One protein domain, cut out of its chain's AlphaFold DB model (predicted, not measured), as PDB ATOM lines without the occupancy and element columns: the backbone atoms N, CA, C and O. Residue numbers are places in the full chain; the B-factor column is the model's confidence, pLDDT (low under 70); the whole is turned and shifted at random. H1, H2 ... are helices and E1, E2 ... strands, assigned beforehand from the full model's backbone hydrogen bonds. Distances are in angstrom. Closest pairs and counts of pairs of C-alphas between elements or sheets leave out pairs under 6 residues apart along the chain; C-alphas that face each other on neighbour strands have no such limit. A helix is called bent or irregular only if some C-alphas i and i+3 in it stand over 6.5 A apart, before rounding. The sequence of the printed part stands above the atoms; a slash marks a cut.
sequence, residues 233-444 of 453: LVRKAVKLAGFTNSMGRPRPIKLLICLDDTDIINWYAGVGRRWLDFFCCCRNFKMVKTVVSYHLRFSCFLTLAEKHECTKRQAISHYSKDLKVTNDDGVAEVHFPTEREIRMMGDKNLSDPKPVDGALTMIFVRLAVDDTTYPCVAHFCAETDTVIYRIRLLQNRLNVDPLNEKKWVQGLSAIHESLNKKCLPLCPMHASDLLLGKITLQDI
ATOM      1  N   LEU A 233     -36.032 -21.106  20.190       80.94
ATOM      2  CA  LEU A 233     -35.019 -20.971  19.144       80.94
ATOM      3  C   LEU A 233     -34.114 -22.200  19.110       80.94
ATOM      4  O   LEU A 233     -33.928 -22.794  18.052       80.94
ATOM      5  N   VAL A 234     -33.677 -22.675  20.277       82.81
ATOM      6  CA  VAL A 234     -32.891 -23.905  20.406       82.81
ATOM      7  C   VAL A 234     -33.644 -25.101  19.809       82.81
ATOM      8  O   VAL A 234     -33.094 -25.847  19.002       82.81
ATOM      9  N   ARG A 235     -34.933 -25.284  20.130       84.31
ATOM     10  CA  ARG A 235     -35.748 -26.371  19.550       84.31
ATOM     11  C   ARG A 235     -35.937 -26.221  18.041       84.31
ATOM     12  O   ARG A 235     -35.877 -27.225  17.330       84.31
ATOM     13  N   LYS A 236     -36.165 -24.999  17.550       82.75
ATOM     14  CA  LYS A 236     -36.265 -24.717  16.112       82.75
ATOM     15  C   LYS A 236     -34.946 -25.035  15.405       82.75
ATOM     16  O   LYS A 236     -34.990 -25.686  14.368       82.75
ATOM     17  N   ALA A 237     -33.797 -24.698  15.995       80.12
ATOM     18  CA  ALA A 237     -32.473 -24.990  15.448       80.12
ATOM     19  C   ALA A 237     -32.203 -26.502  15.379       80.12
ATOM     20  O   ALA A 237     -31.816 -27.015  14.331       80.12
ATOM     21  N   VAL A 238     -32.511 -27.247  16.451       84.56
ATOM     22  CA  VAL A 238     -32.405 -28.723  16.467       84.56
ATOM     23  C   VAL A 238     -33.285 -29.362  15.386       84.56
ATOM     24  O   VAL A 238     -32.902 -30.358  14.765       84.56
ATOM     25  N   LYS A 239     -34.481 -28.809  15.159       84.06
ATOM     26  CA  LYS A 239     -35.411 -29.282  14.129       84.06
ATOM     27  C   LYS A 239     -34.930 -28.931  12.719       84.06
ATOM     28  O   LYS A 239     -35.010 -29.784  11.841       84.06
ATOM     29  N   LEU A 240     -34.414 -27.718  12.518       80.06
ATOM     30  CA  LEU A 240     -33.886 -27.241  11.238       80.06
ATOM     31  C   LEU A 240     -32.669 -28.062  10.805       80.06
ATOM     32  O   LEU A 240     -32.626 -28.526   9.674       80.06
ATOM     33  N   ALA A 241     -31.740 -28.339  11.721       77.94
ATOM     34  CA  ALA A 241     -30.572 -29.177  11.446       77.94
ATOM     35  C   ALA A 241     -30.911 -30.669  11.220       77.94
ATOM     36  O   ALA A 241     -30.059 -31.443  10.791       77.94
ATOM     37  N   GLY A 242     -32.151 -31.098  11.488       81.19
ATOM     38  CA  GLY A 242     -32.609 -32.463  11.215       81.19
ATOM     39  C   GLY A 242     -32.310 -33.489  12.312       81.19
ATOM     40  O   GLY A 242     -32.541 -34.679  12.103       81.19
ATOM     41  N   PHE A 243     -31.869 -33.062  13.502       84.56
ATOM     42  CA  PHE A 243     -31.634 -33.972  14.632       84.56
ATOM     43  C   PHE A 243     -32.919 -34.609  15.168       84.56
ATOM     44  O   PHE A 243     -32.866 -35.669  15.794       84.56
ATOM     45  N   THR A 244     -34.072 -33.952  14.985       86.31
ATOM     46  CA  THR A 244     -35.360 -34.417  15.520       86.31
ATOM     47  C   THR A 244     -36.493 -34.406  14.499       86.31
ATOM     48  O   THR A 244     -36.519 -33.607  13.567       86.31
ATOM     49  N   ASN A 245     -37.464 -35.294  14.711       84.56
ATOM     50  CA  ASN A 245     -38.725 -35.340  13.972       84.56
ATOM     51  C   ASN A 245     -39.672 -34.202  14.391       84.56
ATOM     52  O   ASN A 245     -39.465 -33.542  15.407       84.56
ATOM     53  N   SER A 246     -40.793 -34.042  13.678       79.06
ATOM     54  CA  SER A 246     -41.890 -33.131  14.064       79.06
ATOM     55  C   SER A 246     -42.383 -33.347  15.503       79.06
ATOM     56  O   SER A 246     -42.766 -32.388  16.163       79.06
ATOM     57  N   MET A 247     -42.293 -34.585  16.002       80.25
ATOM     58  CA  MET A 247     -42.650 -34.994  17.367       80.25
ATOM     59  C   MET A 247     -41.515 -34.830  18.400       80.25
ATOM     60  O   MET A 247     -41.651 -35.289  19.531       80.25
ATOM     61  N   GLY A 248     -40.358 -34.273  18.023       80.88
ATOM     62  CA  GLY A 248     -39.206 -34.086  18.918       80.88
ATOM     63  C   GLY A 248     -38.384 -35.351  19.210       80.88
ATOM     64  O   GLY A 248     -37.517 -35.341  20.080       80.88
ATOM     65  N   ARG A 249     -38.626 -36.461  18.500       87.56
ATOM     66  CA  ARG A 249     -37.829 -37.696  18.639       87.56
ATOM     67  C   ARG A 249     -36.525 -37.607  17.837       87.56
ATOM     68  O   ARG A 249     -36.593 -37.083  16.728       87.56
ATOM     69  N   PRO A 250     -35.388 -38.134  18.334       91.25
ATOM     70  CA  PRO A 250     -34.129 -38.151  17.589       91.25
ATOM     71  C   PRO A 250     -34.264 -38.884  16.248       91.25
ATOM     72  O   PRO A 250     -34.917 -39.928  16.186       91.25
ATOM     73  N   ARG A 251     -33.639 -38.346  15.200       89.62
ATOM     74  CA  ARG A 251     -33.625 -38.891  13.837       89.62
ATOM     75  C   ARG A 251     -32.181 -39.004  13.335       89.62
ATOM     76  O   ARG A 251     -31.357 -38.172  13.720       89.62
ATOM     77  N   PRO A 252     -31.862 -39.989  12.483       89.12
ATOM     78  CA  PRO A 252     -30.611 -39.970  11.742       89.12
ATOM     79  C   PRO A 252     -30.560 -38.838  10.696       89.12
ATOM     80  O   PRO A 252     -31.542 -38.557  10.003       89.12
ATOM     81  N   ILE A 253     -29.393 -38.204  10.576       87.00
ATOM     82  CA  ILE A 253     -29.038 -37.244   9.529       87.00
ATOM     83  C   ILE A 253     -28.382 -37.995   8.366       87.00
ATOM     84  O   ILE A 253     -27.211 -38.363   8.420       87.00
ATOM     85  N   LYS A 254     -29.132 -38.165   7.276       83.75
ATOM     86  CA  LYS A 254     -28.679 -38.918   6.094       83.75
ATOM     87  C   LYS A 254     -27.439 -38.339   5.413       83.75
ATOM     88  O   LYS A 254     -26.696 -39.063   4.770       83.75
ATOM     89  N   LEU A 255     -27.213 -37.034   5.553       80.81
ATOM     90  CA  LEU A 255     -26.084 -36.346   4.923       80.81
ATOM     91  C   LEU A 255     -24.731 -36.715   5.540       80.81
ATOM     92  O   LEU A 255     -23.716 -36.581   4.866       80.81
ATOM     93  N   LEU A 256     -24.721 -37.183   6.790       84.81
ATOM     94  CA  LEU A 256     -23.503 -37.587   7.491       84.81
ATOM     95  C   LEU A 256     -23.117 -39.042   7.206       84.81
ATOM     96  O   LEU A 256     -21.998 -39.427   7.505       84.81
ATOM     97  N   ILE A 257     -24.005 -39.842   6.600       85.75
ATOM     98  CA  ILE A 257     -23.747 -41.262   6.295       85.75
ATOM     99  C   ILE A 257     -22.528 -41.429   5.374       85.75
ATOM    100  O   ILE A 257     -21.823 -42.427   5.465       85.75
ATOM    101  N   CYS A 258     -22.257 -40.439   4.517       83.38
ATOM    102  CA  CYS A 258     -21.118 -40.448   3.600       83.38
ATOM    103  C   CYS A 258     -19.755 -40.228   4.279       83.38
ATOM    104  O   CYS A 258     -18.747 -40.293   3.586       83.38
ATOM    105  N   LEU A 259     -19.713 -39.895   5.572       84.69
ATOM    106  CA  LEU A 259     -18.474 -39.607   6.297       84.69
ATOM    107  C   LEU A 259     -17.952 -40.842   7.025       84.69
ATOM    108  O   LEU A 259     -18.717 -41.761   7.324       84.69
ATOM    109  N   ASP A 260     -16.668 -40.830   7.365       85.44
ATOM    110  CA  ASP A 260     -16.039 -41.847   8.208       85.44
ATOM    111  C   ASP A 260     -16.645 -41.838   9.620       85.44
ATOM    112  O   ASP A 260     -17.141 -40.816  10.096       85.44
ATOM    113  N   ASP A 261     -16.643 -42.984  10.309       88.00
ATOM    114  CA  ASP A 261     -17.297 -43.106  11.626       88.00
ATOM    115  C   ASP A 261     -16.730 -42.112  12.647       88.00
ATOM    116  O   ASP A 261     -17.482 -41.492  13.405       88.00
ATOM    117  N   THR A 262     -15.409 -41.926  12.619       85.69
ATOM    118  CA  THR A 262     -14.679 -40.968  13.453       85.69
ATOM    119  C   THR A 262     -15.121 -39.537  13.163       85.69
ATOM    120  O   THR A 262     -15.437 -38.791  14.090       85.69
ATOM    121  N   ASP A 263     -15.254 -39.169  11.887       85.06
ATOM    122  CA  ASP A 263     -15.672 -37.830  11.464       85.06
ATOM    123  C   ASP A 263     -17.134 -37.539  11.820       85.06
ATOM    124  O   ASP A 263     -17.453 -36.431  12.264       85.06
ATOM    125  N   ILE A 264     -18.025 -38.535  11.711       88.62
ATOM    126  CA  ILE A 264     -19.417 -38.425  12.178       88.62
ATOM    127  C   ILE A 264     -19.426 -38.100  13.673       88.62
ATOM    128  O   ILE A 264     -20.076 -37.141  14.102       88.62
ATOM    129  N   ILE A 265     -18.701 -38.878  14.480       89.00
ATOM    130  CA  ILE A 265     -18.660 -38.692  15.933       89.00
ATOM    131  C   ILE A 265     -18.027 -37.341  16.288       89.00
ATOM    132  O   ILE A 265     -18.583 -36.623  17.122       89.00
ATOM    133  N   ASN A 266     -16.934 -36.954  15.624       87.19
ATOM    134  CA  ASN A 266     -16.259 -35.668  15.807       87.19
ATOM    135  C   ASN A 266     -17.172 -34.485  15.489       87.19
ATOM    136  O   ASN A 266     -17.229 -33.532  16.266       87.19
ATOM    137  N   TRP A 267     -17.947 -34.565  14.406       87.19
ATOM    138  CA  TRP A 267     -18.915 -33.534  14.044       87.19
ATOM    139  C   TRP A 267     -19.990 -33.367  15.129       87.19
ATOM    140  O   TRP A 267     -20.193 -32.265  15.646       87.19
ATOM    141  N   TYR A 268     -20.634 -34.464  15.551       88.81
ATOM    142  CA  TYR A 268     -21.643 -34.427  16.621       88.81
ATOM    143  C   TYR A 268     -21.057 -33.934  17.950       88.81
ATOM    144  O   TYR A 268     -21.704 -33.170  18.674       88.81
ATOM    145  N   ALA A 269     -19.838 -34.364  18.274       87.88
ATOM    146  CA  ALA A 269     -19.118 -33.952  19.468       87.88
ATOM    147  C   ALA A 269     -18.801 -32.456  19.454       87.88
ATOM    148  O   ALA A 269     -19.047 -31.780  20.451       87.88
ATOM    149  N   GLY A 270     -18.308 -31.925  18.337       85.94
ATOM    150  CA  GLY A 270     -17.973 -30.512  18.217       85.94
ATOM    151  C   GLY A 270     -19.193 -29.603  18.211       85.94
ATOM    152  O   GLY A 270     -19.155 -28.516  18.786       85.94
ATOM    153  N   VAL A 271     -20.312 -30.035  17.619       86.06
ATOM    154  CA  VAL A 271     -21.597 -29.334  17.787       86.06
ATOM    155  C   VAL A 271     -21.993 -29.332  19.267       86.06
ATOM    156  O   VAL A 271     -22.254 -28.272  19.830       86.06
ATOM    157  N   GLY A 272     -21.974 -30.492  19.929       87.25
ATOM    158  CA  GLY A 272     -22.324 -30.608  21.345       87.25
ATOM    159  C   GLY A 272     -21.463 -29.731  22.260       87.25
ATOM    160  O   GLY A 272     -22.012 -29.019  23.097       87.25
ATOM    161  N   ARG A 273     -20.134 -29.747  22.088       85.44
ATOM    162  CA  ARG A 273     -19.187 -28.929  22.868       85.44
ATOM    163  C   ARG A 273     -19.466 -27.440  22.699       85.44
ATOM    164  O   ARG A 273     -19.700 -26.773  23.696       85.44
ATOM    165  N   ARG A 274     -19.590 -26.951  21.460       82.88
ATOM    166  CA  ARG A 274     -19.921 -25.541  21.184       82.88
ATOM    167  C   ARG A 274     -21.231 -25.111  21.840       82.88
ATOM    168  O   ARG A 274     -21.278 -24.061  22.465       82.88
ATOM    169  N   TRP A 275     -22.275 -25.938  21.768       84.94
ATOM    170  CA  TRP A 275     -23.547 -25.665  22.450       84.94
ATOM    171  C   TRP A 275     -23.386 -25.570  23.970       84.94
ATOM    172  O   TRP A 275     -23.989 -24.710  24.612       84.94
ATOM    173  N   LEU A 276     -22.604 -26.482  24.551       86.31
ATOM    174  CA  LEU A 276     -22.370 -26.532  25.989       86.31
ATOM    175  C   LEU A 276     -21.529 -25.348  26.468       86.31
ATOM    176  O   LEU A 276     -21.849 -24.786  27.511       86.31
ATOM    177  N   ASP A 277     -20.512 -24.961  25.703       84.56
ATOM    178  CA  ASP A 277     -19.626 -23.842  26.015       84.56
ATOM    179  C   ASP A 277     -20.334 -22.497  25.822       84.56
ATOM    180  O   ASP A 277     -20.248 -21.627  26.682       84.56
ATOM    181  N   PHE A 278     -21.119 -22.337  24.756       83.62
ATOM    182  CA  PHE A 278     -21.843 -21.095  24.494       83.62
ATOM    183  C   PHE A 278     -22.941 -20.829  25.522       83.62
ATOM    184  O   PHE A 278     -23.015 -19.746  26.085       83.62
ATOM    185  N   PHE A 279     -23.773 -21.825  25.839       84.62
ATOM    186  CA  PHE A 279     -24.851 -21.661  26.820       84.62
ATOM    187  C   PHE A 279     -24.416 -21.963  28.266       84.62
ATOM    188  O   PHE A 279     -25.276 -22.135  29.132       84.62
ATOM    189  N   CYS A 280     -23.110 -22.028  28.557       84.06
ATOM    190  CA  CYS A 280     -22.598 -22.407  29.882       84.06
ATOM    191  C   CYS A 280     -22.999 -21.437  31.008       84.06
ATOM    192  O   CYS A 280     -23.116 -21.850  32.160       84.06
ATOM    193  N   CYS A 281     -23.244 -20.169  30.671       82.31
ATOM    194  CA  CYS A 281     -23.645 -19.113  31.602       82.31
ATOM    195  C   CYS A 281     -25.169 -19.037  31.821       82.31
ATOM    196  O   CYS A 281     -25.650 -18.238  32.626       82.31
ATOM    197  N   CYS A 282     -25.953 -19.840  31.094       85.00
ATOM    198  CA  CYS A 282     -27.409 -19.771  31.120       85.00
ATOM    199  C   CYS A 282     -27.997 -20.542  32.306       85.00
ATOM    200  O   CYS A 282     -27.695 -21.707  32.540       85.00
ATOM    201  N   ARG A 283     -28.979 -19.969  32.999       83.00
ATOM    202  CA  ARG A 283     -29.615 -20.631  34.154       83.00
ATOM    203  C   ARG A 283     -30.378 -21.906  33.777       83.00
ATOM    204  O   ARG A 283     -30.451 -22.870  34.540       83.00
ATOM    205  N   ASN A 284     -30.973 -21.927  32.590       86.62
ATOM    206  CA  ASN A 284     -31.680 -23.086  32.050       86.62
ATOM    207  C   ASN A 284     -30.746 -24.088  31.342       86.62
ATOM    208  O   ASN A 284     -31.225 -24.922  30.571       86.62
ATOM    209  N   PHE A 285     -29.446 -24.084  31.650       87.00
ATOM    210  CA  PHE A 285     -28.441 -24.961  31.043       87.00
ATOM    211  C   PHE A 285     -28.794 -26.454  31.099       87.00
ATOM    212  O   PHE A 285     -28.461 -27.213  30.193       87.00
ATOM    213  N   LYS A 286     -29.569 -26.901  32.100       87.69
ATOM    214  CA  LYS A 286     -30.092 -28.282  32.160       87.69
ATOM    215  C   LYS A 286     -30.865 -28.689  30.895       87.69
ATOM    216  O   LYS A 286     -30.809 -29.853  30.494       87.69
ATOM    217  N   MET A 287     -31.577 -27.756  30.267       88.00
ATOM    218  CA  MET A 287     -32.268 -27.993  29.000       88.00
ATOM    219  C   MET A 287     -31.254 -28.270  27.884       88.00
ATOM    220  O   MET A 287     -31.354 -29.309  27.237       88.00
ATOM    221  N   VAL A 288     -30.226 -27.431  27.744       87.88
ATOM    222  CA  VAL A 288     -29.147 -27.601  26.752       87.88
ATOM    223  C   VAL A 288     -28.406 -28.921  26.969       87.88
ATOM    224  O   VAL A 288     -28.242 -29.702  26.033       87.88
ATOM    225  N   LYS A 289     -28.078 -29.258  28.224       89.81
ATOM    226  CA  LYS A 289     -27.514 -30.569  28.589       89.81
ATOM    227  C   LYS A 289     -28.388 -31.729  28.130       89.81
ATOM    228  O   LYS A 289     -27.872 -32.738  27.660       89.81
ATOM    229  N   THR A 290     -29.708 -31.597  28.261       89.56
ATOM    230  CA  THR A 290     -30.659 -32.621  27.806       89.56
ATOM    231  C   THR A 290     -30.650 -32.721  26.286       89.56
ATOM    232  O   THR A 290     -30.649 -33.826  25.754       89.56
ATOM    233  N   VAL A 291     -30.583 -31.591  25.578       88.88
ATOM    234  CA  VAL A 291     -30.497 -31.583  24.115       88.88
ATOM    235  C   VAL A 291     -29.244 -32.304  23.632       88.88
ATOM    236  O   VAL A 291     -29.348 -33.200  22.796       88.88
ATOM    237  N   VAL A 292     -28.082 -32.001  24.208       89.19
ATOM    238  CA  VAL A 292     -26.822 -32.647  23.822       89.19
ATOM    239  C   VAL A 292     -26.799 -34.126  24.227       89.19
ATOM    240  O   VAL A 292     -26.511 -34.996  23.405       89.19
ATOM    241  N   SER A 293     -27.168 -34.439  25.472       89.94
ATOM    242  CA  SER A 293     -27.120 -35.807  26.004       89.94
ATOM    243  C   SER A 293     -28.161 -36.740  25.383       89.94
ATOM    244  O   SER A 293     -27.905 -37.938  25.291       89.94
ATOM    245  N   TYR A 294     -29.331 -36.225  24.995       89.94
ATOM    246  CA  TYR A 294     -30.416 -37.021  24.427       89.94
ATOM    247  C   TYR A 294     -30.512 -36.836  22.911       89.94
ATOM    248  O   TYR A 294     -30.270 -37.784  22.171       89.94
ATOM    249  N   HIS A 295     -30.846 -35.640  22.421       90.00
ATOM    250  CA  HIS A 295     -31.127 -35.450  20.994       90.00
ATOM    251  C   HIS A 295     -29.890 -35.674  20.120       90.00
ATOM    252  O   HIS A 295     -29.956 -36.501  19.213       90.00
ATOM    253  N   LEU A 296     -28.765 -35.011  20.414       89.81
ATOM    254  CA  LEU A 296     -27.546 -35.147  19.604       89.81
ATOM    255  C   LEU A 296     -26.964 -36.556  19.723       89.81
ATOM    256  O   LEU A 296     -26.737 -37.212  18.710       89.81
ATOM    257  N   ARG A 297     -26.800 -37.065  20.951       90.19
ATOM    258  CA  ARG A 297     -26.216 -38.394  21.178       90.19
ATOM    259  C   ARG A 297     -27.030 -39.517  20.533       90.19
ATOM    260  O   ARG A 297     -26.468 -40.382  19.868       90.19
ATOM    261  N   PHE A 298     -28.357 -39.518  20.687       90.88
ATOM    262  CA  PHE A 298     -29.185 -40.544  20.048       90.88
ATOM    263  C   PHE A 298     -29.303 -40.356  18.537       90.88
ATOM    264  O   PHE A 298     -29.407 -41.358  17.840       90.88
ATOM    265  N   SER A 299     -29.260 -39.124  18.023       91.25
ATOM    266  CA  SER A 299     -29.169 -38.879  16.579       91.25
ATOM    267  C   SER A 299     -27.854 -39.428  16.004       91.25
ATOM    268  O   SER A 299     -27.883 -40.082  14.964       91.25
ATOM    269  N   CYS A 300     -26.735 -39.289  16.723       91.50
ATOM    270  CA  CYS A 300     -25.445 -39.892  16.371       91.50
ATOM    271  C   CYS A 300     -25.509 -41.432  16.346       91.50
ATOM    272  O   CYS A 300     -25.166 -42.061  15.352       91.50
ATOM    273  N   PHE A 301     -26.066 -42.070  17.380       92.00
ATOM    274  CA  PHE A 301     -26.246 -43.530  17.343       92.00
ATOM    275  C   PHE A 301     -27.145 -43.995  16.198       92.00
ATOM    276  O   PHE A 301     -26.918 -45.061  15.640       92.00
ATOM    277  N   LEU A 302     -28.189 -43.230  15.871       92.69
ATOM    278  CA  LEU A 302     -29.089 -43.575  14.776       92.69
ATOM    279  C   LEU A 302     -28.438 -43.373  13.404       92.69
ATOM    280  O   LEU A 302     -28.727 -44.155  12.509       92.69
ATOM    281  N   THR A 303     -27.579 -42.364  13.231       91.81
ATOM    282  CA  THR A 303     -26.830 -42.166  11.975       91.81
ATOM    283  C   THR A 303     -25.834 -43.284  11.739       91.81
ATOM    284  O   THR A 303     -25.829 -43.855  10.656       91.81
ATOM    285  N   LEU A 304     -25.058 -43.653  12.761       91.38
ATOM    286  CA  LEU A 304     -24.146 -44.798  12.690       91.38
ATOM    287  C   LEU A 304     -24.909 -46.107  12.452       91.38
ATOM    288  O   LEU A 304     -24.476 -46.949  11.672       91.38
ATOM    289  N   ALA A 305     -26.078 -46.259  13.079       92.56
ATOM    290  CA  ALA A 305     -26.941 -47.410  12.855       92.56
ATOM    291  C   ALA A 305     -27.455 -47.492  11.409       92.56
ATOM    292  O   ALA A 305     -27.420 -48.566  10.824       92.56
ATOM    293  N   GLU A 306     -27.897 -46.371  10.826       92.94
ATOM    294  CA  GLU A 306     -28.353 -46.324   9.428       92.94
ATOM    295  C   GLU A 306     -27.193 -46.540   8.446       92.94
ATOM    296  O   GLU A 306     -27.378 -47.249   7.463       92.94
ATOM    297  N   LYS A 307     -25.996 -46.004   8.729       91.75
ATOM    298  CA  LYS A 307     -24.792 -46.201   7.903       91.75
ATOM    299  C   LYS A 307     -24.385 -47.673   7.801       91.75
ATOM    300  O   LYS A 307     -24.085 -48.142   6.711       91.75
ATOM    301  N   HIS A 308     -24.381 -48.382   8.927       90.25
ATOM    302  CA  HIS A 308     -23.955 -49.786   9.013       90.25
ATOM    303  C   HIS A 308     -25.116 -50.783   8.927       90.25
ATOM    304  O   HIS A 308     -24.947 -51.948   9.281       90.25
ATOM    305  N   GLU A 309     -26.313 -50.318   8.549       89.81
ATOM    306  CA  GLU A 309     -27.552 -51.110   8.481       89.81
ATOM    307  C   GLU A 309     -27.825 -51.955   9.742       89.81
ATOM    308  O   GLU A 309     -28.420 -53.033   9.703       89.81
ATOM    309  N   CYS A 310     -27.396 -51.457  10.902       90.75
ATOM    310  CA  CYS A 310     -27.488 -52.170  12.164       90.75
ATOM    311  C   CYS A 310     -28.580 -51.589  13.062       90.75
ATOM    312  O   CYS A 310     -29.087 -50.479  12.891       90.75
ATOM    313  N   THR A 311     -28.977 -52.352  14.077       90.88
ATOM    314  CA  THR A 311     -29.931 -51.845  15.063       90.88
ATOM    315  C   THR A 311     -29.249 -50.875  16.024       90.88
ATOM    316  O   THR A 311     -28.091 -51.040  16.402       90.88
ATOM    317  N   LYS A 312     -30.012 -49.918  16.564       88.31
ATOM    318  CA  LYS A 312     -29.536 -49.004  17.618       88.31
ATOM    319  C   LYS A 312     -28.839 -49.728  18.784       88.31
ATOM    320  O   LYS A 312     -27.910 -49.187  19.373       88.31
ATOM    321  N   ARG A 313     -29.298 -50.930  19.159       88.69
ATOM    322  CA  ARG A 313     -28.686 -51.714  20.248       88.69
ATOM    323  C   ARG A 313     -27.296 -52.225  19.868       88.69
ATOM    324  O   ARG A 313     -26.405 -52.164  20.706       88.69
ATOM    325  N   GLN A 314     -27.117 -52.677  18.629       88.06
ATOM    326  CA  GLN A 314     -25.818 -53.105  18.105       88.06
ATOM    327  C   GLN A 314     -24.853 -51.920  18.003       88.06
ATOM    328  O   GLN A 314     -23.741 -52.020  18.510       88.06
ATOM    329  N   ALA A 315     -25.309 -50.767  17.503       86.44
ATOM    330  CA  ALA A 315     -24.500 -49.545  17.480       86.44
ATOM    331  C   ALA A 315     -24.038 -49.120  18.892       86.44
ATOM    332  O   ALA A 315     -22.865 -48.832  19.106       86.44
ATOM    333  N   ILE A 316     -24.930 -49.145  19.893       87.94
ATOM    334  CA  ILE A 316     -24.567 -48.845  21.293       87.94
ATOM    335  C   ILE A 316     -23.600 -49.890  21.867       87.94
ATOM    336  O   ILE A 316     -22.781 -49.556  22.717       87.94
ATOM    337  N   SER A 317     -23.696 -51.150  21.438       86.75
ATOM    338  CA  SER A 317     -22.761 -52.192  21.861       86.75
ATOM    339  C   SER A 317     -21.364 -51.960  21.288       86.75
ATOM    340  O   SER A 317     -20.393 -52.144  22.011       86.75
ATOM    341  N   HIS A 318     -21.277 -51.542  20.024       84.50
ATOM    342  CA  HIS A 318     -20.017 -51.316  19.321       84.50
ATOM    343  C   HIS A 318     -19.291 -50.062  19.826       84.50
ATOM    344  O   HIS A 318     -18.177 -50.146  20.327       84.50
ATOM    345  N   TYR A 319     -19.956 -48.904  19.799       81.44
ATOM    346  CA  TYR A 319     -19.344 -47.624  20.193       81.44
ATOM    347  C   TYR A 319     -19.481 -47.315  21.692       81.44
ATOM    348  O   TYR A 319     -19.055 -46.260  22.168       81.44
ATOM    349  N   SER A 320     -20.067 -48.232  22.467       84.31
ATOM    350  CA  SER A 320     -20.391 -48.087  23.890       84.31
ATOM    351  C   SER A 320     -21.360 -46.934  24.221       84.31
ATOM    352  O   SER A 320     -21.799 -46.163  23.369       84.31
ATOM    353  N   LYS A 321     -21.639 -46.794  25.526       79.88
ATOM    354  CA  LYS A 321     -22.091 -45.570  26.217       79.88
ATOM    355  C   LYS A 321     -21.684 -44.292  25.502       79.88
ATOM    356  O   LYS A 321     -22.534 -43.498  25.104       79.88
ATOM    357  N   ASP A 322     -20.374 -44.113  25.436       78.06
ATOM    358  CA  ASP A 322     -19.690 -42.827  25.322       78.06
ATOM    359  C   ASP A 322     -19.192 -42.497  23.919       78.06
ATOM    360  O   ASP A 322     -18.437 -41.544  23.777       78.06
ATOM    361  N   LEU A 323     -19.664 -43.222  22.894       79.88
ATOM    362  CA  LEU A 323     -19.239 -43.032  21.500       79.88
ATOM    363  C   LEU A 323     -17.709 -43.077  21.384       79.88
ATOM    364  O   LEU A 323     -17.074 -42.143  20.904       79.88
ATOM    365  N   LYS A 324     -17.126 -44.157  21.905       78.69
ATOM    366  CA  LYS A 324     -15.687 -44.395  21.850       78.69
ATOM    367  C   LYS A 324     -15.328 -44.933  20.476       78.69
ATOM    368  O   LYS A 324     -15.966 -45.886  20.023       78.69
ATOM    369  N   VAL A 325     -14.308 -44.350  19.864       72.88
ATOM    370  CA  VAL A 325     -13.684 -44.879  18.652       72.88
ATOM    371  C   VAL A 325     -12.340 -45.461  19.056       72.88
ATOM    372  O   VAL A 325     -11.578 -44.824  19.778       72.88
ATOM    373  N   THR A 326     -12.081 -46.705  18.676       68.56
ATOM    374  CA  THR A 326     -10.754 -47.307  18.812       68.56
ATOM    375  C   THR A 326      -9.959 -46.949  17.570       68.56
ATOM    376  O   THR A 326     -10.341 -47.380  16.483       68.56
ATOM    377  N   ASN A 327      -8.894 -46.166  17.731       64.88
ATOM    378  CA  ASN A 327      -7.938 -45.938  16.648       64.88
ATOM    379  C   ASN A 327      -7.147 -47.227  16.373       64.88
ATOM    380  O   ASN A 327      -7.152 -48.150  17.194       64.88
ATOM    381  N   ASP A 328      -6.438 -47.266  15.245       58.84
ATOM    382  CA  ASP A 328      -5.608 -48.407  14.834       58.84
ATOM    383  C   ASP A 328      -4.523 -48.762  15.876       58.84
ATOM    384  O   ASP A 328      -4.135 -49.921  16.005       58.84
ATOM    385  N   ASP A 329      -4.131 -47.797  16.718       59.72
ATOM    386  CA  ASP A 329      -3.213 -47.970  17.855       59.72
ATOM    387  C   ASP A 329      -3.852 -48.637  19.096       59.72
ATOM    388  O   ASP A 329      -3.209 -48.805  20.135       59.72
ATOM    389  N   GLY A 330      -5.145 -48.981  19.049       57.03
ATOM    390  CA  GLY A 330      -5.885 -49.594  20.159       57.03
ATOM    391  C   GLY A 330      -6.256 -48.635  21.301       57.03
ATOM    392  O   GLY A 330      -6.879 -49.052  22.284       57.03
ATOM    393  N   VAL A 331      -5.921 -47.346  21.189       58.72
ATOM    394  CA  VAL A 331      -6.330 -46.306  22.142       58.72
ATOM    395  C   VAL A 331      -7.763 -45.871  21.831       58.72
ATOM    396  O   VAL A 331      -8.090 -45.484  20.712       58.72
ATOM    397  N   ALA A 332      -8.641 -45.955  22.833       60.19
ATOM    398  CA  ALA A 332     -10.024 -45.510  22.710       60.19
ATOM    399  C   ALA A 332     -10.112 -43.989  22.896       60.19
ATOM    400  O   ALA A 332     -10.046 -43.498  24.029       60.19
ATOM    401  N   GLU A 333     -10.309 -43.250  21.809       63.97
ATOM    402  CA  GLU A 333     -10.531 -41.811  21.855       63.97
ATOM    403  C   GLU A 333     -12.011 -41.507  22.116       63.97
ATOM    404  O   GLU A 333     -12.932 -42.041  21.487       63.97
ATOM    405  N   VAL A 334     -12.251 -40.666  23.125       61.53
ATOM    406  CA  VAL A 334     -13.591 -40.205  23.500       61.53
ATOM    407  C   VAL A 334     -13.749 -38.774  23.021       61.53
ATOM    408  O   VAL A 334     -13.353 -37.819  23.690       61.53
ATOM    409  N   HIS A 335     -14.338 -38.617  21.845       68.00
ATOM    410  CA  HIS A 335     -14.558 -37.292  21.278       68.00
ATOM    411  C   HIS A 335     -15.835 -36.646  21.828       68.00
ATOM    412  O   HIS A 335     -15.861 -35.442  22.099       68.00
ATOM    413  N   PHE A 336     -16.888 -37.431  22.076       79.12
ATOM    414  CA  PHE A 336     -18.163 -36.909  22.566       79.12
ATOM    415  C   PHE A 336     -18.156 -36.699  24.096       79.12
ATOM    416  O   PHE A 336     -17.749 -37.606  24.821       79.12
ATOM    417  N   PRO A 337     -18.656 -35.562  24.626       79.00
ATOM    418  CA  PRO A 337     -18.693 -35.319  26.072       79.00
ATOM    419  C   PRO A 337     -19.421 -36.426  26.851       79.00
ATOM    420  O   PRO A 337     -20.532 -36.842  26.492       79.00
ATOM    421  N   THR A 338     -18.826 -36.904  27.945       82.62
ATOM    422  CA  THR A 338     -19.443 -37.983  28.734       82.62
ATOM    423  C   THR A 338     -20.662 -37.481  29.510       82.62
ATOM    424  O   THR A 338     -20.741 -36.317  29.905       82.62
ATOM    425  N   GLU A 339     -21.630 -38.356  29.813       80.75
ATOM    426  CA  GLU A 339     -22.795 -37.961  30.629       80.75
ATOM    427  C   GLU A 339     -22.373 -37.414  32.005       80.75
ATOM    428  O   GLU A 339     -23.037 -36.543  32.575       80.75
ATOM    429  N   ARG A 340     -21.248 -37.912  32.541       81.31
ATOM    430  CA  ARG A 340     -20.666 -37.433  33.796       81.31
ATOM    431  C   ARG A 340     -20.132 -36.017  33.643       81.31
ATOM    432  O   ARG A 340     -20.511 -35.179  34.453       81.31
ATOM    433  N   GLU A 341     -19.327 -35.739  32.621       82.38
ATOM    434  CA  GLU A 341     -18.852 -34.382  32.317       82.38
ATOM    435  C   GLU A 341     -20.026 -33.424  32.131       82.38
ATOM    436  O   GLU A 341     -20.095 -32.407  32.817       82.38
ATOM    437  N   ILE A 342     -21.017 -33.796  31.315       83.12
ATOM    438  CA  ILE A 342     -22.217 -32.981  31.083       83.12
ATOM    439  C   ILE A 342     -22.943 -32.680  32.395       83.12
ATOM    440  O   ILE A 342     -23.347 -31.543  32.656       83.12
ATOM    441  N   ARG A 343     -23.090 -33.680  33.266       81.88
ATOM    442  CA  ARG A 343     -23.727 -33.488  34.570       81.88
ATOM    443  C   ARG A 343     -22.903 -32.586  35.488       81.88
ATOM    444  O   ARG A 343     -23.504 -31.755  36.164       81.88
ATOM    445  N   MET A 344     -21.580 -32.740  35.490       80.25
ATOM    446  CA  MET A 344     -20.641 -32.008  36.347       80.25
ATOM    447  C   MET A 344     -20.367 -30.575  35.883       80.25
ATOM    448  O   MET A 344     -19.945 -29.764  36.702       80.25
ATOM    449  N   MET A 345     -20.611 -30.238  34.613       76.81
ATOM    450  CA  MET A 345     -20.474 -28.860  34.135       76.81
ATOM    451  C   MET A 345     -21.406 -27.928  34.918       76.81
ATOM    452  O   MET A 345     -22.622 -28.111  34.904       76.81
ATOM    453  N   GLY A 346     -20.839 -26.969  35.640       66.31
ATOM    454  CA  GLY A 346     -21.585 -25.958  36.388       66.31
ATOM    455  C   GLY A 346     -21.703 -24.646  35.623       66.31
ATOM    456  O   GLY A 346     -21.348 -24.578  34.447       66.31
ATOM    457  N   ASP A 347     -22.161 -23.622  36.333       64.38
ATOM    458  CA  ASP A 347     -22.231 -22.251  35.840       64.38
ATOM    459  C   ASP A 347     -20.794 -21.733  35.667       64.38
ATOM    460  O   ASP A 347     -20.110 -21.404  36.638       64.38
ATOM    461  N   LYS A 348     -20.293 -21.758  34.429       72.00
ATOM    462  CA  LYS A 348     -19.003 -21.162  34.067       72.00
ATOM    463  C   LYS A 348     -19.244 -19.758  33.524       72.00
ATOM    464  O   LYS A 348     -20.286 -19.481  32.933       72.00
ATOM    465  N   ASN A 349     -18.259 -18.882  33.702       72.25
ATOM    466  CA  ASN A 349     -18.252 -17.607  32.998       72.25
ATOM    467  C   ASN A 349     -17.978 -17.861  31.515       72.25
ATOM    468  O   ASN A 349     -17.149 -18.704  31.167       72.25
ATOM    469  N   LEU A 350     -18.689 -17.126  30.663       71.38
ATOM    470  CA  LEU A 350     -18.501 -17.189  29.225       71.38
ATOM    471  C   LEU A 350     -17.190 -16.479  28.877       71.38
ATOM    472  O   LEU A 350     -17.076 -15.267  29.060       71.38
ATOM    473  N   SER A 351     -16.212 -17.238  28.396       63.56
ATOM    474  CA  SER A 351     -14.934 -16.713  27.920       63.56
ATOM    475  C   SER A 351     -14.882 -16.896  26.410       63.56
ATOM    476  O   SER A 351     -14.885 -18.032  25.950       63.56
ATOM    477  N   ASP A 352     -14.869 -15.780  25.680       64.75
ATOM    478  CA  ASP A 352     -14.808 -15.700  24.213       64.75
ATOM    479  C   ASP A 352     -15.801 -16.632  23.477       64.75
ATOM    480  O   ASP A 352     -15.448 -17.729  23.030       64.75
ATOM    481  N   PRO A 353     -17.091 -16.249  23.393       65.69
ATOM    482  CA  PRO A 353     -18.112 -17.114  22.823       65.69
ATOM    483  C   PRO A 353     -17.914 -17.304  21.320       65.69
ATOM    484  O   PRO A 353     -18.297 -16.458  20.513       65.69
ATOM    485  N   LYS A 354     -17.412 -18.479  20.930       67.25
ATOM    486  CA  LYS A 354     -17.481 -18.928  19.537       67.25
ATOM    487  C   LYS A 354     -18.951 -19.199  19.194       67.25
ATOM    488  O   LYS A 354     -19.560 -20.059  19.840       67.25
ATOM    489  N   PRO A 355     -19.547 -18.488  18.219       64.06
ATOM    490  CA  PRO A 355     -20.943 -18.687  17.873       64.06
ATOM    491  C   PRO A 355     -21.163 -20.133  17.432       64.06
ATOM    492  O   PRO A 355     -20.396 -20.724  16.669       64.06
ATOM    493  N   VAL A 356     -22.238 -20.708  17.949       61.59
ATOM    494  CA  VAL A 356     -22.586 -22.125  17.817       61.59
ATOM    495  C   VAL A 356     -23.003 -22.505  16.390       61.59
ATOM    496  O   VAL A 356     -22.992 -23.675  15.991       61.59
ATOM    497  N   ASP A 357     -23.347 -21.496  15.603       58.22
ATOM    498  CA  ASP A 357     -24.409 -21.611  14.617       58.22
ATOM    499  C   ASP A 357     -23.911 -21.909  13.195       58.22
ATOM    500  O   ASP A 357     -24.648 -22.467  12.379       58.22
ATOM    501  N   GLY A 358     -22.618 -21.696  12.926       62.22
ATOM    502  CA  GLY A 358     -21.976 -22.151  11.686       62.22
ATOM    503  C   GLY A 358     -21.734 -23.666  11.639       62.22
ATOM    504  O   GLY A 358     -21.822 -24.294  10.590       62.22
ATOM    505  N   ALA A 359     -21.484 -24.303  12.783       61.00
ATOM    506  CA  ALA A 359     -21.177 -25.732  12.832       61.00
ATOM    507  C   ALA A 359     -22.386 -26.628  12.550       61.00
ATOM    508  O   ALA A 359     -22.267 -27.675  11.920       61.00
ATOM    509  N   LEU A 360     -23.559 -26.195  13.015       69.12
ATOM    510  CA  LEU A 360     -24.828 -26.894  12.820       69.12
ATOM    511  C   LEU A 360     -25.223 -27.003  11.354       69.12
ATOM    512  O   LEU A 360     -25.979 -27.900  10.997       69.12
ATOM    513  N   THR A 361     -24.768 -26.053  10.540       69.38
ATOM    514  CA  THR A 361     -25.184 -25.883   9.150       69.38
ATOM    515  C   THR A 361     -24.099 -26.301   8.165       69.38
ATOM    516  O   THR A 361     -24.354 -26.299   6.965       69.38
ATOM    517  N   MET A 362     -22.925 -26.717   8.645       77.06
ATOM    518  CA  MET A 362     -21.775 -27.073   7.823       77.06
ATOM    519  C   MET A 362     -21.414 -28.548   7.962       77.06
ATOM    520  O   MET A 362     -21.270 -29.069   9.066       77.06
ATOM    521  N   ILE A 363     -21.221 -29.208   6.824       79.75
ATOM    522  CA  ILE A 363     -20.752 -30.590   6.724       79.75
ATOM    523  C   ILE A 363     -19.490 -30.598   5.862       79.75
ATOM    524  O   ILE A 363     -19.493 -30.038   4.766       79.75
ATOM    525  N   PHE A 364     -18.433 -31.260   6.329       78.62
ATOM    526  CA  PHE A 364     -17.230 -31.519   5.539       78.62
ATOM    527  C   PHE A 364     -17.315 -32.911   4.946       78.62
ATOM    528  O   PHE A 364     -17.428 -33.872   5.692       78.62
ATOM    529  N   VAL A 365     -17.276 -33.018   3.620       81.44
ATOM    530  CA  VAL A 365     -17.238 -34.304   2.920       81.44
ATOM    531  C   VAL A 365     -15.824 -34.544   2.426       81.44
ATOM    532  O   VAL A 365     -15.339 -33.781   1.592       81.44
ATOM    533  N   ARG A 366     -15.177 -35.596   2.927       81.56
ATOM    534  CA  ARG A 366     -13.868 -36.038   2.444       81.56
ATOM    535  C   ARG A 366     -13.973 -36.448   0.972       81.56
ATOM    536  O   ARG A 366     -14.852 -37.230   0.613       81.56
ATOM    537  N   LEU A 367     -13.110 -35.896   0.123       79.62
ATOM    538  CA  LEU A 367     -12.967 -36.330  -1.264       79.62
ATOM    539  C   LEU A 367     -11.845 -37.366  -1.345       79.62
ATOM    540  O   LEU A 367     -10.768 -37.162  -0.787       79.62
ATOM    541  N   ALA A 368     -12.106 -38.474  -2.036       69.19
ATOM    542  CA  ALA A 368     -11.073 -39.430  -2.414       69.19
ATOM    543  C   ALA A 368     -10.351 -38.873  -3.648       69.19
ATOM    544  O   ALA A 368     -10.818 -39.044  -4.772       69.19
ATOM    545  N   VAL A 369      -9.286 -38.109  -3.416       67.19
ATOM    546  CA  VAL A 369      -8.375 -37.622  -4.458       67.19
ATOM    547  C   VAL A 369      -6.983 -38.094  -4.063       67.19
ATOM    548  O   VAL A 369      -6.551 -37.805  -2.950       67.19
ATOM    549  N   ASP A 370      -6.325 -38.832  -4.953       55.66
ATOM    550  CA  ASP A 370      -5.067 -39.529  -4.656       55.66
ATOM    551  C   ASP A 370      -3.824 -38.616  -4.742       55.66
ATOM    552  O   ASP A 370      -2.781 -38.948  -4.186       55.66
ATOM    553  N   ASP A 371      -3.940 -37.436  -5.364       56.50
ATOM    554  CA  ASP A 371      -2.833 -36.489  -5.562       56.50
ATOM    555  C   ASP A 371      -3.031 -35.203  -4.739       56.50
ATOM    556  O   ASP A 371      -3.642 -34.233  -5.199       56.50
ATOM    557  N   THR A 372      -2.508 -35.153  -3.510       58.50
ATOM    558  CA  THR A 372      -2.629 -33.971  -2.639       58.50
ATOM    559  C   THR A 372      -1.271 -33.437  -2.183       58.50
ATOM    560  O   THR A 372      -0.831 -33.632  -1.060       58.50
ATOM    561  N   THR A 373      -0.609 -32.667  -3.051       64.12
ATOM    562  CA  THR A 373       0.552 -31.826  -2.681       64.12
ATOM    563  C   THR A 373       0.140 -30.387  -2.355       64.12
ATOM    564  O   THR A 373       0.887 -29.435  -2.585       64.12
ATOM    565  N   TYR A 374      -1.068 -30.196  -1.821       73.19
ATOM    566  CA  TYR A 374      -1.519 -28.880  -1.377       73.19
ATOM    567  C   TYR A 374      -1.119 -28.654   0.086       73.19
ATOM    568  O   TYR A 374      -1.311 -29.548   0.913       73.19
ATOM    569  N   PRO A 375      -0.581 -27.475   0.444       80.88
ATOM    570  CA  PRO A 375      -0.328 -27.143   1.838       80.88
ATOM    571  C   PRO A 375      -1.650 -26.979   2.592       80.88
ATOM    572  O   PRO A 375      -2.667 -26.575   2.020       80.88
ATOM    573  N   CYS A 376      -1.631 -27.256   3.894       83.25
ATOM    574  CA  CYS A 376      -2.796 -27.049   4.740       83.25
ATOM    575  C   CYS A 376      -3.224 -25.571   4.745       83.25
ATOM    576  O   CYS A 376      -2.401 -24.664   4.870       83.25
ATOM    577  N   VAL A 377      -4.532 -25.329   4.626       83.62
ATOM    578  CA  VAL A 377      -5.113 -23.973   4.588       83.62
ATOM    579  C   VAL A 377      -5.269 -23.349   5.985       83.62
ATOM    580  O   VAL A 377      -5.555 -22.158   6.113       83.62
ATOM    581  N   ALA A 378      -5.073 -24.126   7.053       80.38
ATOM    582  CA  ALA A 378      -5.096 -23.601   8.414       80.38
ATOM    583  C   ALA A 378      -3.973 -22.571   8.624       80.38
ATOM    584  O   ALA A 378      -2.836 -22.769   8.183       80.38
ATOM    585  N   HIS A 379      -4.281 -21.469   9.313       79.94
ATOM    586  CA  HIS A 379      -3.269 -20.470   9.635       79.94
ATOM    587  C   HIS A 379      -2.122 -21.094  10.442       79.94
ATOM    588  O   HIS A 379      -2.345 -21.856  11.379       79.94
ATOM    589  N   PHE A 380      -0.885 -20.749  10.073       77.56
ATOM    590  CA  PHE A 380       0.346 -21.235  10.709       77.56
ATOM    591  C   PHE A 380       0.591 -22.754  10.614       77.56
ATOM    592  O   PHE A 380       1.422 -23.279  11.355       77.56
ATOM    593  N   CYS A 381      -0.058 -23.459   9.682       81.94
ATOM    594  CA  CYS A 381       0.275 -24.846   9.365       81.94
ATOM    595  C   CYS A 381       1.198 -24.933   8.140       81.94
ATOM    596  O   CYS A 381       0.947 -24.297   7.118       81.94
ATOM    597  N   ALA A 382       2.262 -25.732   8.244       75.62
ATOM    598  CA  ALA A 382       3.206 -25.996   7.153       75.62
ATOM    599  C   ALA A 382       3.142 -27.447   6.640       75.62
ATOM    600  O   ALA A 382       3.966 -27.846   5.821       75.62
ATOM    601  N   GLU A 383       2.190 -28.245   7.128       78.62
ATOM    602  CA  GLU A 383       2.041 -29.639   6.713       78.62
ATOM    603  C   GLU A 383       1.504 -29.731   5.282       78.62
ATOM    604  O   GLU A 383       0.582 -29.009   4.886       78.62
ATOM    605  N   THR A 384       2.099 -30.642   4.515       74.12
ATOM    606  CA  THR A 384       1.753 -30.923   3.115       74.12
ATOM    607  C   THR A 384       0.960 -32.213   2.947       74.12
ATOM    608  O   THR A 384       0.416 -32.435   1.874       74.12
ATOM    609  N   ASP A 385       0.883 -33.050   3.987       79.25
ATOM    610  CA  ASP A 385       0.025 -34.235   4.002       79.25
ATOM    611  C   ASP A 385      -1.415 -33.801   4.299       79.25
ATOM    612  O   ASP A 385      -1.830 -33.640   5.453       79.25
ATOM    613  N   THR A 386      -2.145 -33.469   3.234       79.31
ATOM    614  CA  THR A 386      -3.495 -32.919   3.335       79.31
ATOM    615  C   THR A 386      -4.519 -33.780   2.628       79.31
ATOM    616  O   THR A 386      -4.281 -34.386   1.586       79.31
ATOM    617  N   VAL A 387      -5.714 -33.785   3.201       81.19
ATOM    618  CA  VAL A 387      -6.907 -34.387   2.627       81.19
ATOM    619  C   VAL A 387      -7.826 -33.262   2.173       81.19
ATOM    620  O   VAL A 387      -8.008 -32.262   2.873       81.19
ATOM    621  N   ILE A 388      -8.419 -33.410   0.989       84.31
ATOM    622  CA  ILE A 388      -9.356 -32.420   0.458       84.31
ATOM    623  C   ILE A 388     -10.751 -32.677   1.033       84.31
ATOM    624  O   ILE A 388     -11.352 -33.733   0.832       84.31
ATOM    625  N   TYR A 389     -11.304 -31.665   1.696       83.50
ATOM    626  CA  TYR A 389     -12.669 -31.655   2.206       83.50
ATOM    627  C   TYR A 389     -13.537 -30.693   1.401       83.50
ATOM    628  O   TYR A 389     -13.213 -29.518   1.248       83.50
ATOM    629  N   ARG A 390     -14.692 -31.157   0.927       84.94
ATOM    630  CA  ARG A 390     -15.709 -30.314   0.292       84.94
ATOM    631  C   ARG A 390     -16.698 -29.817   1.336       84.94
ATOM    632  O   ARG A 390     -17.358 -30.619   2.002       84.94
ATOM    633  N   ILE A 391     -16.853 -28.502   1.439       83.81
ATOM    634  CA  ILE A 391     -17.842 -27.884   2.323       83.81
ATOM    635  C   ILE A 391     -19.229 -28.061   1.707       83.81
ATOM    636  O   ILE A 391     -19.472 -27.705   0.553       83.81
ATOM    637  N   ARG A 392     -20.176 -28.587   2.478       81.62
ATOM    638  CA  ARG A 392     -21.596 -28.614   2.125       81.62
ATOM    639  C   ARG A 392     -22.399 -27.900   3.192       81.62
ATOM    640  O   ARG A 392     -22.382 -28.290   4.357       81.62
ATOM    641  N   LEU A 393     -23.141 -26.883   2.769       77.81
ATOM    642  CA  LEU A 393     -24.026 -26.141   3.656       77.81
ATOM    643  C   LEU A 393     -25.433 -26.757   3.648       77.81
ATOM    644  O   LEU A 393     -26.037 -26.981   2.596       77.81
ATOM    645  N   LEU A 394     -25.960 -27.026   4.841       70.94
ATOM    646  CA  LEU A 394     -27.303 -27.559   5.077       70.94
ATOM    647  C   LEU A 394     -28.394 -26.565   4.661       70.94
ATOM    648  O   LEU A 394     -29.404 -26.984   4.104       70.94
ATOM    649  N   GLN A 395     -28.168 -25.264   4.860       68.31
ATOM    650  CA  GLN A 395     -29.085 -24.177   4.480       68.31
ATOM    651  C   GLN A 395     -29.492 -24.229   2.994       68.31
ATOM    652  O   GLN A 395     -30.684 -24.232   2.686       68.31
ATOM    653  N   ASN A 396     -28.534 -24.421   2.081       62.41
ATOM    654  CA  ASN A 396     -28.807 -24.512   0.642       62.41
ATOM    655  C   ASN A 396     -29.515 -25.820   0.261       62.41
ATOM    656  O   ASN A 396     -30.242 -25.865  -0.722       62.41
ATOM    657  N   ARG A 397     -29.301 -26.912   1.008       64.06
ATOM    658  CA  ARG A 397     -29.984 -28.196   0.757       64.06
ATOM    659  C   ARG A 397     -31.418 -28.202   1.276       64.06
ATOM    660  O   ARG A 397     -32.261 -28.891   0.711       64.06
ATOM    661  N   LEU A 398     -31.679 -27.458   2.346       63.84
ATOM    662  CA  LEU A 398     -33.007 -27.300   2.934       63.84
ATOM    663  C   LEU A 398     -33.819 -26.174   2.267       63.84
ATOM    664  O   LEU A 398     -34.978 -25.985   2.634       63.84
ATOM    665  N   ASN A 399     -33.245 -25.457   1.288       60.53
ATOM    666  CA  ASN A 399     -33.834 -24.282   0.630       60.53
ATOM    667  C   ASN A 399     -34.356 -23.250   1.643       60.53
ATOM    668  O   ASN A 399     -35.454 -22.698   1.492       60.53
ATOM    669  N   VAL A 400     -33.594 -23.036   2.717       64.62
ATOM    670  CA  VAL A 400     -33.922 -22.029   3.723       64.62
ATOM    671  C   VAL A 400     -33.017 -20.838   3.497       64.62
ATOM    672  O   VAL A 400     -31.803 -20.949   3.635       64.62
ATOM    673  N   ASP A 401     -33.634 -19.715   3.155       63.12
ATOM    674  CA  ASP A 401     -32.949 -18.437   3.049       63.12
ATOM    675  C   ASP A 401     -32.669 -17.901   4.465       63.12
ATOM    676  O   ASP A 401     -33.629 -17.714   5.229       63.12
ATOM    677  N   PRO A 402     -31.398 -17.679   4.850       62.50
ATOM    678  CA  PRO A 402     -31.051 -17.151   6.164       62.50
ATOM    679  C   PRO A 402     -31.603 -15.752   6.438       62.50
ATOM    680  O   PRO A 402     -31.784 -15.381   7.595       62.50
ATOM    681  N   LEU A 403     -31.900 -14.988   5.382       61.25
ATOM    682  CA  LEU A 403     -32.506 -13.660   5.481       61.25
ATOM    683  C   LEU A 403     -34.016 -13.725   5.766       61.25
ATOM    684  O   LEU A 403     -34.637 -12.717   6.095       61.25
ATOM    685  N   ASN A 404     -34.632 -14.905   5.651       63.75
ATOM    686  CA  ASN A 404     -36.057 -15.086   5.885       63.75
ATOM    687  C   ASN A 404     -36.336 -15.488   7.339       63.75
ATOM    688  O   ASN A 404     -36.392 -16.675   7.673       63.75
ATOM    689  N   GLU A 405     -36.616 -14.496   8.182       60.06
ATOM    690  CA  GLU A 405     -36.916 -14.646   9.618       60.06
ATOM    691  C   GLU A 405     -38.064 -15.626   9.936       60.06
ATOM    692  O   GLU A 405     -38.146 -16.165  11.038       60.06
ATOM    693  N   LYS A 406     -38.964 -15.900   8.978       60.09
ATOM    694  CA  LYS A 406     -40.071 -16.853   9.182       60.09
ATOM    695  C   LYS A 406     -39.621 -18.311   9.109       60.09
ATOM    696  O   LYS A 406     -40.278 -19.178   9.689       60.09
ATOM    697  N   LYS A 407     -38.564 -18.601   8.348       60.31
ATOM    698  CA  LYS A 407     -38.057 -19.965   8.120       60.31
ATOM    699  C   LYS A 407     -36.725 -20.212   8.823       60.31
ATOM    700  O   LYS A 407     -36.478 -21.338   9.254       60.31
ATOM    701  N   TRP A 408     -35.894 -19.181   8.937       64.56
ATOM    702  CA  TRP A 408     -34.636 -19.215   9.664       64.56
ATOM    703  C   TRP A 408     -34.850 -18.939  11.152       64.56
ATOM    704  O   TRP A 408     -35.817 -18.296  11.557       64.56
ATOM    705  N   VAL A 409     -33.959 -19.461  11.988       59.97
ATOM    706  CA  VAL A 409     -34.008 -19.197  13.426       59.97
ATOM    707  C   VAL A 409     -33.314 -17.865  13.677       59.97
ATOM    708  O   VAL A 409     -32.115 -17.744  13.444       59.97
ATOM    709  N   GLN A 410     -34.067 -16.867  14.135       57.06
ATOM    710  CA  GLN A 410     -33.523 -15.561  14.507       57.06
ATOM    711  C   GLN A 410     -32.380 -15.739  15.522       57.06
ATOM    712  O   GLN A 410     -32.519 -16.486  16.489       57.06
ATOM    713  N   GLY A 411     -31.225 -15.121  15.254       57.62
ATOM    714  CA  GLY A 411     -30.010 -15.259  16.068       57.62
ATOM    715  C   GLY A 411     -29.051 -16.387  15.659       57.62
ATOM    716  O   GLY A 411     -27.922 -16.377  16.135       57.62
ATOM    717  N   LEU A 412     -29.446 -17.297  14.754       62.62
ATOM    718  CA  LEU A 412     -28.568 -18.341  14.208       62.62
ATOM    719  C   LEU A 412     -27.637 -17.739  13.137       62.62
ATOM    720  O   LEU A 412     -28.113 -17.299  12.089       62.62
ATOM    721  N   SER A 413     -26.318 -17.714  13.369       61.00
ATOM    722  CA  SER A 413     -25.355 -17.225  12.368       61.00
ATOM    723  C   SER A 413     -25.341 -18.116  11.124       61.00
ATOM    724  O   SER A 413     -25.126 -19.326  11.228       61.00
ATOM    725  N   ALA A 414     -25.515 -17.521   9.948       65.50
ATOM    726  CA  ALA A 414     -25.427 -18.219   8.676       65.50
ATOM    727  C   ALA A 414     -24.017 -18.117   8.095       65.50
ATOM    728  O   ALA A 414     -23.401 -17.051   8.109       65.50
ATOM    729  N   ILE A 415     -23.510 -19.226   7.562       72.06
ATOM    730  CA  ILE A 415     -22.278 -19.203   6.772       72.06
ATOM    731  C   ILE A 415     -22.616 -18.617   5.403       72.06
ATOM    732  O   ILE A 415     -23.664 -18.925   4.835       72.06
ATOM    733  N   HIS A 416     -21.740 -17.771   4.865       72.75
ATOM    734  CA  HIS A 416     -21.981 -17.168   3.561       72.75
ATOM    735  C   HIS A 416     -22.090 -18.236   2.463       72.75
ATOM    736  O   HIS A 416     -21.322 -19.200   2.419       72.75
ATOM    737  N   GLU A 417     -23.048 -18.053   1.556       73.31
ATOM    738  CA  GLU A 417     -23.417 -19.056   0.556       73.31
ATOM    739  C   GLU A 417     -22.271 -19.397  -0.414       73.31
ATOM    740  O   GLU A 417     -22.191 -20.520  -0.911       73.31
ATOM    741  N   SER A 418     -21.328 -18.465  -0.603       75.69
ATOM    742  CA  SER A 418     -20.123 -18.639  -1.432       75.69
ATOM    743  C   SER A 418     -19.199 -19.769  -0.979       75.69
ATOM    744  O   SER A 418     -18.395 -20.253  -1.772       75.69
ATOM    745  N   LEU A 419     -19.289 -20.180   0.288       77.19
ATOM    746  CA  LEU A 419     -18.484 -21.266   0.841       77.19
ATOM    747  C   LEU A 419     -19.073 -22.640   0.513       77.19
ATOM    748  O   LEU A 419     -18.412 -23.661   0.695       77.19
ATOM    749  N   ASN A 420     -20.308 -22.702   0.014       80.69
ATOM    750  CA  ASN A 420     -20.914 -23.968  -0.361       80.69
ATOM    751  C   ASN A 420     -20.195 -24.578  -1.574       80.69
ATOM    752  O   ASN A 420     -19.960 -23.909  -2.574       80.69
ATOM    753  N   LYS A 421     -19.911 -25.881  -1.501       81.06
ATOM    754  CA  LYS A 421     -19.201 -26.691  -2.506       81.06
ATOM    755  C   LYS A 421     -17.723 -26.346  -2.726       81.06
ATOM    756  O   LYS A 421     -17.106 -27.055  -3.520       81.06
ATOM    757  N   LYS A 422     -17.168 -25.352  -2.026       84.31
ATOM    758  CA  LYS A 422     -15.728 -25.049  -2.024       84.31
ATOM    759  C   LYS A 422     -14.938 -26.204  -1.403       84.31
ATOM    760  O   LYS A 422     -15.440 -26.870  -0.490       84.31
ATOM    761  N   CYS A 423     -13.724 -26.442  -1.900       83.88
ATOM    762  CA  CYS A 423     -12.850 -27.502  -1.402       83.88
ATOM    763  C   CYS A 423     -11.664 -26.928  -0.614       83.88
ATOM    764  O   CYS A 423     -11.078 -25.912  -0.985       83.88
ATOM    765  N   LEU A 424     -11.335 -27.599   0.487       84.88
ATOM    766  CA  LEU A 424     -10.350 -27.213   1.490       84.88
ATOM    767  C   LEU A 424      -9.337 -28.345   1.699       84.88
ATOM    768  O   LEU A 424      -9.731 -29.384   2.231       84.88
ATOM    769  N   PRO A 425      -8.056 -28.165   1.345       85.56
ATOM    770  CA  PRO A 425      -7.002 -29.063   1.797       85.56
ATOM    771  C   PRO A 425      -6.677 -28.815   3.278       85.56
ATOM    772  O   PRO A 425      -6.230 -27.735   3.675       85.56
ATOM    773  N   LEU A 426      -6.914 -29.822   4.119       85.00
ATOM    774  CA  LEU A 426      -6.616 -29.785   5.552       85.00
ATOM    775  C   LEU A 426      -5.816 -31.020   5.960       85.00
ATOM    776  O   LEU A 426      -6.078 -32.118   5.477       85.00
ATOM    777  N   CYS A 427      -4.863 -30.848   6.874       85.81
ATOM    778  CA  CYS A 427      -4.207 -31.983   7.512       85.81
ATOM    779  C   CYS A 427      -5.183 -32.677   8.494       85.81
ATOM    780  O   CYS A 427      -6.146 -32.042   8.950       85.81
ATOM    781  N   PRO A 428      -4.967 -33.956   8.853       81.44
ATOM    782  CA  PRO A 428      -5.895 -34.717   9.698       81.44
ATOM    783  C   PRO A 428      -6.104 -34.090  11.086       81.44
ATOM    784  O   PRO A 428      -7.211 -34.135  11.632       81.44
ATOM    785  N   MET A 429      -5.071 -33.437  11.629       83.31
ATOM    786  CA  MET A 429      -5.142 -32.711  12.899       83.31
ATOM    787  C   MET A 429      -6.085 -31.506  12.815       83.31
ATOM    788  O   MET A 429      -7.034 -31.406  13.593       83.31
ATOM    789  N   HIS A 430      -5.885 -30.620  11.834       84.00
ATOM    790  CA  HIS A 430      -6.734 -29.437  11.659       84.00
ATOM    791  C   HIS A 430      -8.154 -29.797  11.207       84.00
ATOM    792  O   HIS A 430      -9.107 -29.137  11.618       84.00
ATOM    793  N   ALA A 431      -8.330 -30.865  10.425       82.44
ATOM    794  CA  ALA A 431      -9.653 -31.386  10.085       82.44
ATOM    795  C   ALA A 431     -10.417 -31.844  11.340       82.44
ATOM    796  O   ALA A 431     -11.559 -31.429  11.563       82.44
ATOM    797  N   SER A 432      -9.761 -32.619  12.209       82.50
ATOM    798  CA  SER A 432     -10.328 -33.056  13.490       82.50
ATOM    799  C   SER A 432     -10.640 -31.871  14.405       82.50
ATOM    800  O   SER A 432     -11.723 -31.801  14.986       82.50
ATOM    801  N   ASP A 433      -9.739 -30.893  14.498       83.44
ATOM    802  CA  ASP A 433      -9.932 -29.698  15.320       83.44
ATOM    803  C   ASP A 433     -11.066 -28.798  14.813       83.44
ATOM    804  O   ASP A 433     -11.788 -28.206  15.623       83.44
ATOM    805  N   LEU A 434     -11.285 -28.731  13.498       82.75
ATOM    806  CA  LEU A 434     -12.398 -28.001  12.887       82.75
ATOM    807  C   LEU A 434     -13.741 -28.693  13.150       82.75
ATOM    808  O   LEU A 434     -14.722 -28.037  13.526       82.75
ATOM    809  N   LEU A 435     -13.780 -30.024  13.023       82.06
ATOM    810  CA  LEU A 435     -14.955 -30.838  13.344       82.06
ATOM    811  C   LEU A 435     -15.313 -30.734  14.829       82.06
ATOM    812  O   LEU A 435     -16.461 -30.426  15.158       82.06
ATOM    813  N   LEU A 436     -14.320 -30.880  15.714       80.00
ATOM    814  CA  LEU A 436     -14.455 -30.727  17.167       80.00
ATOM    815  C   LEU A 436     -14.745 -29.281  17.599       80.00
ATOM    816  O   LEU A 436     -15.165 -29.057  18.735       80.00
ATOM    817  N   GLY A 437     -14.556 -28.311  16.703       76.38
ATOM    818  CA  GLY A 437     -14.845 -26.900  16.936       76.38
ATOM    819  C   GLY A 437     -13.819 -26.162  17.782       76.38
ATOM    820  O   GLY A 437     -14.156 -25.132  18.364       76.38
ATOM    821  N   LYS A 438     -12.581 -26.664  17.847       79.12
ATOM    822  CA  LYS A 438     -11.458 -25.934  18.446       79.12
ATOM    823  C   LYS A 438     -11.047 -24.756  17.567       79.12
ATOM    824  O   LYS A 438     -10.810 -23.674  18.100       79.12
ATOM    825  N   ILE A 439     -11.049 -24.952  16.249       79.06
ATOM    826  CA  ILE A 439     -10.826 -23.905  15.245       79.06
ATOM    827  C   ILE A 439     -12.128 -23.564  14.506       79.06
ATOM    828  O   ILE A 439     -13.084 -24.345  14.485       79.06
ATOM    829  N   THR A 440     -12.183 -22.364  13.941       77.81
ATOM    830  CA  THR A 440     -13.306 -21.819  13.171       77.81
ATOM    831  C   THR A 440     -12.889 -21.552  11.726       77.81
ATOM    832  O   THR A 440     -11.710 -21.590  11.396       77.81
ATOM    833  N   LEU A 441     -13.846 -21.234  10.847       76.50
ATOM    834  CA  LEU A 441     -13.531 -20.823   9.471       76.50
ATOM    835  C   LEU A 441     -12.725 -19.512   9.399       76.50
ATOM    836  O   LEU A 441     -12.137 -19.239   8.363       76.50
ATOM    837  N   GLN A 442     -12.693 -18.713  10.473       77.31
ATOM    838  CA  GLN A 442     -11.840 -17.521  10.559       77.31
ATOM    839  C   GLN A 442     -10.366 -17.880  10.766       77.31
ATOM    840  O   GLN A 442      -9.496 -17.095  10.419       77.31
ATOM    841  N   ASP A 443     -10.093 -19.073  11.298       76.44
ATOM    842  CA  ASP A 443      -8.742 -19.583  11.529       76.44
ATOM    843  C   ASP A 443      -8.163 -20.269  10.266       76.44
ATOM    844  O   ASP A 443      -7.093 -20.882  10.303       76.44
ATOM    845  N   ILE A 444      -8.892 -20.193   9.146       80.56
ATOM    846  CA  ILE A 444      -8.597 -20.852   7.873       80.56
ATOM    847  C   ILE A 444      -8.510 -19.792   6.778       80.56
ATOM    848  O   ILE A 444      -9.406 -18.959   6.622       80.56
TER     849      ILE A 444
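This is residues 233 to 444 of the 453 residues of the protein "Intron_maturas2 domain-containing protein" of Oryza nivara (UniProt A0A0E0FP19). Two long helices, H2 and H3, run side by side as a hairpin; H4 packs across H3 near its end, H5 packs along H3 near its start, and H7 packs on H2 and lies over one face of a small twisted sheet. A tiny hairpin of strands, E1 and E2, lies by the beginning of H2, and four long stretches with no named element, residues 241 to 260, 345 to 361, 367 to 386 and 398 to 422, link H1 to H2, H5 to E3, E3 to E4 and H6 to E5. The printed part has 212 residues, in the order H1 H2 H3 H4 E1 E2 H5 E3 E4 H6 E5 H7; both sheets, E3 E4 E5 and E1 E2, are antiparallel. The class is mixed, helices and strands, with under half of the residues in named elements. The whole is compact, with a radius of gyration of the C-alphas of 17.0 A and spans of 48 by 44 by 36 A.

H1, residues 233 to 240, touches no helix but is near H3, residues 285 to 307, the hub. H2, residues 261 to 281, makes a helical hairpin with H3: they touch, closest at the C-alphas of Gly 272 and Val 292, 5.5 A, at a shallow tilt of 9 degrees, opposite ways. H4, residues 312 to 319, touches H3 residues 301 to 305 alone, about perpendicular at 85 degrees; the closest C-alphas, of Ala 305 and Ala 315, are 5.6 A apart. E1, residues 324 to 326, and E2, residues 332 to 334, form a hairpin, with N 333 and O 325 at 2.9 A. H5, residues 339 to 344, touches H3 residues 289 to 293 alone, at a shallow tilt of 15 degrees, opposite ways; the closest C-alphas, of Lys 289 and Ile 342, are 6.3 A apart. E3, residues 362 to 366, and E4, residues 387 to 393, form a hairpin, with N 390 and O 365 at 2.8 A. H6, residues 394 to 397, is not on their sheet. E5, residues 423 to 426, is antiparallel to E4, with N 389 and O 424 at 2.8 A. H7, residues 428 to 436, is on this sheet at a height of 9.4 A, and touches H2, closest at the C-alphas of Gly 270 and Leu 436, 3.7 A. H2 only grazes the sheet. Every O i to N i+4 pair is within hydrogen-bond range in H1, H4, H5 and H7, but 16 of 17 in H2 and 17 of 19 in H3; H6 is too short for such a pair.

H1 begins at C-alpha 233, (-35.019, -20.971, 19.144). H2 is 31.9 A long, H3 31.6 A, E4 19.0 A and H7 12.0 A, ending at C-alpha 436, (-14.455, -30.727, 17.167). H2 is irregular: C-alphas 278 and 281 are 7.6 A apart.

The C-alphas farthest apart, of Arg 283 and Asp 371, are 50.5 A apart. The printed part has no cut. The long links are H1 to H2, H5 to E3, E3 to E4 and H6 to E5. The mean pLDDT of the printed part is 78.6; 49 residues are under 70, among them 351 to 361 and 395 to 414.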